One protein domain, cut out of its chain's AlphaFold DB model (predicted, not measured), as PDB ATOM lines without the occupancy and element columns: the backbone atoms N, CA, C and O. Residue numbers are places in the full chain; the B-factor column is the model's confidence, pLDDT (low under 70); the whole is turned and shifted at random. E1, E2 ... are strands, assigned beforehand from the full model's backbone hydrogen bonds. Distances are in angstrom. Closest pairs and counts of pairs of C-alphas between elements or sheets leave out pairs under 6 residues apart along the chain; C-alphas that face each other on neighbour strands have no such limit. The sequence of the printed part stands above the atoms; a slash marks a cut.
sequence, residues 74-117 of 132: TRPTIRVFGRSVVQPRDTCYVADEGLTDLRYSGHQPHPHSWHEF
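Overview. This is residues 74 to 117 of the 132 residues of an uncharacterized protein of Aegilops tauschii subsp. strangulata (UniProt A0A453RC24). There is little regular structure here: a small hairpin of two strands, E1 and E2, makes one end of a flat, loose shape, and the long stretch of residues 87 to 117 runs away from it, folds back near residue 98 towards the hairpin, and turns near residue 105 to run out again. A short parallel pairing ties residues 94 to 95 to residues 112 to 113 within that stretch. The printed part has 44 residues, no named helix and two named strands, E1 then E2, antiparallel; the class is all strand, with 8 residues in named elements. It is loose, with a radius of gyration of the C-alphas of 11.9 A and spans of 35 by 20 by 8 A.

Arrangement. E1, residues 77 to 80, and E2, residues 83 to 86, form an antiparallel hairpin, their directions 139 degrees apart. C-alphas 77 and 86 face each other at 4.3 A. N 78 and O 85 are within hydrogen-bond range at 2.8 A, as are N 83 and O 80 at 2.9 A.

Along the chain. E1 begins at C-alpha 77 (299.547, -101.843, 493.407) and is 9.7 A long. E2 is 10.0 A long and ends at C-alpha 86 (295.657, -102.645, 494.924).

Size, cuts and confidence. The C-alphas farthest apart, of Phe 81 and His 115, are 36.2 A apart. The printed part has no cut, and the link from E1 to E2 is tight. Residue 100 is under pLDDT 70.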
ATOM      1  N   THR A  74     298.096 -91.539 497.278       95.19
ATOM      2  CA  THR A  74     298.141 -92.502 496.166       95.19
ATOM      3  C   THR A  74     297.812 -93.914 496.635       95.19
ATOM      4  O   THR A  74     298.080 -94.284 497.778       95.19
ATOM      5  N   ARG A  75     297.261 -94.735 495.735       95.94
ATOM      6  CA  ARG A  75     296.925 -96.139 496.002       95.94
ATOM      7  C   ARG A  75     297.669 -97.076 495.049       95.94
ATOM      8  O   ARG A  75     297.069 -97.573 494.094       95.94
ATOM      9  N   PRO A  76     298.979 -97.301 495.248       94.12
ATOM     10  CA  PRO A  76     299.743 -98.175 494.376       94.12
ATOM     11  C   PRO A  76     299.274 -99.635 494.441       94.12
ATOM     12  O   PRO A  76     298.636-100.101 495.387       94.12
ATOM     13  N   THR A  77     299.638-100.382 493.404       95.69
ATOM     14  CA  THR A  77     299.547-101.843 493.407       95.69
ATOM     15  C   THR A  77     300.792-102.420 494.072       95.69
ATOM     16  O   THR A  77     301.911-102.016 493.754       95.69
ATOM     17  N   ILE A  78     300.600-103.378 494.972       95.19
ATOM     18  CA  ILE A  78     301.659-104.078 495.702       95.19
ATOM     19  C   ILE A  78     301.618-105.579 495.402       95.19
ATOM     20  O   ILE A  78     300.611-106.110 494.932       95.19
ATOM     21  N   ARG A  79     302.714-106.283 495.692       94.94
ATOM     22  CA  ARG A  79     302.813-107.742 495.589       94.94
ATOM     23  C   ARG A  79     302.619-108.404 496.948       94.94
ATOM     24  O   ARG A  79     303.398-108.172 497.870       94.94
ATOM     25  N   VAL A  80     301.621-109.279 497.042       93.62
ATOM     26  CA  VAL A  80     301.297-110.069 498.238       93.62
ATOM     27  C   VAL A  80     301.059-111.518 497.813       93.62
ATOM     28  O   VAL A  80     300.254-111.772 496.920       93.62
ATOM     29  N   PHE A  81     301.794-112.469 498.399       93.25
ATOM     30  CA  PHE A  81     301.759-113.894 498.019       93.25
ATOM     31  C   PHE A  81     301.872-114.132 496.497       93.25
ATOM     32  O   PHE A  81     301.122-114.908 495.909       93.25
ATOM     33  N   GLY A  82     302.781-113.402 495.837       92.31
ATOM     34  CA  GLY A  82     303.010-113.490 494.388       92.31
ATOM     35  C   GLY A  82     301.937-112.836 493.508       92.31
ATOM     36  O   GLY A  82     302.105-112.789 492.293       92.31
ATOM     37  N   ARG A  83     300.861-112.295 494.091       94.12
ATOM     38  CA  ARG A  83     299.767-111.630 493.371       94.12
ATOM     39  C   ARG A  83     299.903-110.114 493.444       94.12
ATOM     40  O   ARG A  83     300.270-109.576 494.486       94.12
ATOM     41  N   SER A  84     299.565-109.435 492.352       96.38
ATOM     42  CA  SER A  84     299.445-107.975 492.309       96.38
ATOM     43  C   SER A  84     298.066-107.556 492.809       96.38
ATOM     44  O   SER A  84     297.058-107.957 492.231       96.38
ATOM     45  N   VAL A  85     298.019-106.762 493.875       96.19
ATOM     46  CA  VAL A  85     296.778-106.271 494.486       96.19
ATOM     47  C   VAL A  85     296.866-104.773 494.744       96.19
ATOM     48  O   VAL A  85     297.914-104.263 495.140       96.19
ATOM     49  N   VAL A  86     295.766-104.054 494.525       96.69
ATOM     50  CA  VAL A  86     295.657-102.645 494.924       96.69
ATOM     51  C   VAL A  86     295.636-102.586 496.448       96.69
ATOM     52  O   VAL A  86     294.872-103.313 497.086       96.69
ATOM     53  N   GLN A  87     296.484-101.752 497.049       95.00
ATOM     54  CA  GLN A  87     296.516-101.635 498.504       95.00
ATOM     55  C   GLN A  87     295.175-101.088 499.052       95.00
ATOM     56  O   GLN A  87     294.564-100.222 498.426       95.00
ATOM     57  N   PRO A  88     294.700-101.532 500.228       95.56
ATOM     58  CA  PRO A  88     293.371-101.175 500.739       95.56
ATOM     59  C   PRO A  88     293.319 -99.807 501.449       95.56
ATOM     60  O   PRO A  88     292.426 -99.560 502.252       95.56
ATOM     61  N   ARG A  89     294.300 -98.930 501.215       96.19
ATOM     62  CA  ARG A  89     294.423 -97.604 501.841       96.19
ATOM     63  C   ARG A  89     295.189 -96.665 500.927       96.19
ATOM     64  O   ARG A  89     295.948 -97.145 500.099       96.19
ATOM     65  N   ASP A  90     295.073 -95.360 501.100       96.44
ATOM     66  CA  ASP A  90     295.974 -94.441 500.406       96.44
ATOM     67  C   ASP A  90     297.254 -94.207 501.211       96.44
ATOM     68  O   ASP A  90     297.282 -94.356 502.434       96.44
ATOM     69  N   THR A  91     298.335 -93.882 500.512       94.88
ATOM     70  CA  THR A  91     299.658 -93.626 501.082       94.88
ATOM     71  C   THR A  91     300.325 -92.455 500.381       94.88
ATOM     72  O   THR A  91     300.188 -92.279 499.171       94.88
ATOM     73  N   CYS A  92     301.099 -91.696 501.145       94.56
ATOM     74  CA  CYS A  92     302.047 -90.708 500.658       94.56
ATOM     75  C   CYS A  92     303.323 -90.860 501.491       94.56
ATOM     76  O   CYS A  92     303.245 -91.050 502.706       94.56
ATOM     77  N   TYR A  93     304.478 -90.837 500.833       92.75
ATOM     78  CA  TYR A  93     305.776 -90.949 501.487       92.75
ATOM     79  C   TYR A  93     306.424 -89.571 501.500       92.75
ATOM     80  O   TYR A  93     306.488 -88.918 500.464       92.75
ATOM     81  N   VAL A  94     306.899 -89.144 502.667       93.25
ATOM     82  CA  VAL A  94     307.640 -87.892 502.850       93.25
ATOM     83  C   VAL A  94     308.917 -88.232 503.600       93.25
ATOM     84  O   VAL A  94     308.859 -88.924 504.619       93.25
ATOM     85  N   ALA A  95     310.061 -87.812 503.073       91.25
ATOM     86  CA  ALA A  95     311.364 -88.176 503.613       91.25
ATOM     87  C   ALA A  95     312.385 -87.046 503.447       91.25
ATOM     88  O   ALA A  95     312.176 -86.093 502.693       91.25
ATOM     89  N   ASP A  96     313.494 -87.168 504.177       89.94
ATOM     90  CA  ASP A  96     314.661 -86.319 503.965       89.94
ATOM     91  C   ASP A  96     315.293 -86.618 502.597       89.94
ATOM     92  O   ASP A  96     315.215 -87.738 502.077       89.94
ATOM     93  N   GLU A  97     315.918 -85.603 502.004       85.38
ATOM     94  CA  GLU A  97     316.613 -85.746 500.726       85.38
ATOM     95  C   GLU A  97     317.772 -86.743 500.837       85.38
ATOM     96  O   GLU A  97     318.441 -86.849 501.864       85.38
ATOM     97  N   GLY A  98     318.019 -87.489 499.760       78.00
ATOM     98  CA  GLY A  98     319.084 -88.491 499.724       78.00
ATOM     99  C   GLY A  98     318.721 -89.842 500.347       78.00
ATOM    100  O   GLY A  98     319.563 -90.739 500.338       78.00
ATOM    101  N   LEU A  99     317.485 -90.035 500.827       76.25
ATOM    102  CA  LEU A  99     316.990 -91.364 501.191       76.25
ATOM    103  C   LEU A  99     316.827 -92.221 499.921       76.25
ATOM    104  O   LEU A  99     315.839 -92.101 499.193       76.25
ATOM    105  N   THR A 100     317.810 -93.067 499.622       65.56
ATOM    106  CA  THR A 100     317.794 -93.952 498.450       65.56
ATOM    107  C   THR A 100     317.024 -95.255 498.704       65.56
ATOM    108  O   THR A 100     317.058 -95.826 499.790       65.56
ATOM    109  N   ASP A 101     316.321 -95.712 497.659       70.81
ATOM    110  CA  ASP A 101     315.755 -97.059 497.474       70.81
ATOM    111  C   ASP A 101     314.912 -97.656 498.617       70.81
ATOM    112  O   ASP A 101     315.090 -98.808 499.021       70.81
ATOM    113  N   LEU A 102     313.868 -96.945 499.058       79.38
ATOM    114  CA  LEU A 102     312.774 -97.632 499.743       79.38
ATOM    115  C   LEU A 102     312.058 -98.535 498.725       79.38
ATOM    116  O   LEU A 102     311.396 -98.054 497.812       79.38
ATOM    117  N   ARG A 103     312.177 -99.856 498.855       87.00
ATOM    118  CA  ARG A 103     311.393-100.815 498.067       87.00
ATOM    119  C   ARG A 103     310.763-101.835 498.997       87.00
ATOM    120  O   ARG A 103     311.456-102.544 499.718       87.00
ATOM    121  N   TYR A 104     309.443-101.940 498.948       85.94
ATOM    122  CA  TYR A 104     308.690-102.861 499.788       85.94
ATOM    123  C   TYR A 104     307.529-103.475 499.012       85.94
ATOM    124  O   TYR A 104     306.877-102.802 498.218       85.94
ATOM    125  N   SER A 105     307.284-104.774 499.203       86.75
ATOM    126  CA  SER A 105     306.220-105.515 498.501       86.75
ATOM    127  C   SER A 105     306.234-105.316 496.977       86.75
ATOM    128  O   SER A 105     305.188-105.205 496.341       86.75
ATOM    129  N   GLY A 106     307.422-105.233 496.371       86.06
ATOM    130  CA  GLY A 106     307.576-104.997 494.931       86.06
ATOM    131  C   GLY A 106     307.161-103.600 494.450       86.06
ATOM    132  O   GLY A 106     307.170-103.365 493.246       86.06
ATOM    133  N   HIS A 107     306.826-102.689 495.362       88.69
ATOM    134  CA  HIS A 107     306.552-101.286 495.094       88.69
ATOM    135  C   HIS A 107     307.736-100.426 495.549       88.69
ATOM    136  O   HIS A 107     308.315-100.651 496.612       88.69
ATOM    137  N   GLN A 108     308.092 -99.442 494.730       90.31
ATOM    138  CA  GLN A 108     309.080 -98.421 495.054       90.31
ATOM    139  C   GLN A 108     308.356 -97.071 495.035       90.31
ATOM    140  O   GLN A 108     308.003 -96.605 493.947       90.31
ATOM    141  N   PRO A 109     308.059 -96.478 496.204       88.75
ATOM    142  CA  PRO A 109     307.424 -95.179 496.266       88.75
ATOM    143  C   PRO A 109     308.402 -94.082 495.843       88.75
ATOM    144  O   PRO A 109     309.615 -94.205 496.017       88.75
ATOM    145  N   HIS A 110     307.851 -92.994 495.311       87.69
ATOM    146  CA  HIS A 110     308.568 -91.735 495.140       87.69
ATOM    147  C   HIS A 110     308.292 -90.873 496.377       87.69
ATOM    148  O   HIS A 110     307.158 -90.415 496.534       87.69
ATOM    149  N   PRO A 111     309.258 -90.714 497.299       91.19
ATOM    150  CA  PRO A 111     309.056 -89.865 498.457       91.19
ATOM    151  C   PRO A 111     309.075 -88.390 498.047       91.19
ATOM    152  O   PRO A 111     309.909 -87.966 497.251       91.19
ATOM    153  N   HIS A 112     308.170 -87.614 498.629       92.44
ATOM    154  CA  HIS A 112     308.184 -86.159 498.577       92.44
ATOM    155  C   HIS A 112     309.165 -85.586 499.598       92.44
ATOM    156  O   HIS A 112     309.434 -86.188 500.643       92.44
ATOM    157  N   SER A 113     309.646 -84.380 499.329       92.50
ATOM    158  CA  SER A 113     310.455 -83.622 500.273       92.50
ATOM    159  C   SER A 113     309.576 -83.018 501.366       92.50
ATOM    160  O   SER A 113     308.486 -82.501 501.109       92.50
ATOM    161  N   TRP A 114     310.073 -82.975 502.605       93.50
ATOM    162  CA  TRP A 114     309.391 -82.264 503.692       93.50
ATOM    163  C   TRP A 114     309.126 -80.781 503.377       93.50
ATOM    164  O   TRP A 114     308.276 -80.158 504.013       93.50
ATOM    165  N   HIS A 115     309.883 -80.178 502.453       92.75
ATOM    166  CA  HIS A 115     309.692 -78.788 502.029       92.75
ATOM    167  C   HIS A 115     308.371 -78.562 501.281       92.75
ATOM    168  O   HIS A 115     307.827 -77.462 501.349       92.75
ATOM    169  N   GLU A 116     307.828 -79.596 500.633       93.50
ATOM    170  CA  GLU A 116     306.541 -79.536 499.931       93.50
ATOM    171  C   GLU A 116     305.358 -79.469 500.909       93.50
ATOM    172  O   GLU A 116     304.307 -78.914 500.585       93.50
ATOM    173  N   PHE A 117     305.540 -79.977 502.133       94.69
ATOM    174  CA  PHE A 117     304.491 -80.070 503.150       94.69
ATOM    175  C   PHE A 117     304.948 -79.509 504.510       94.69
ATOM    176  O   PHE A 117     305.160 -80.274 505.457       94.69
TER     177      PHE A 117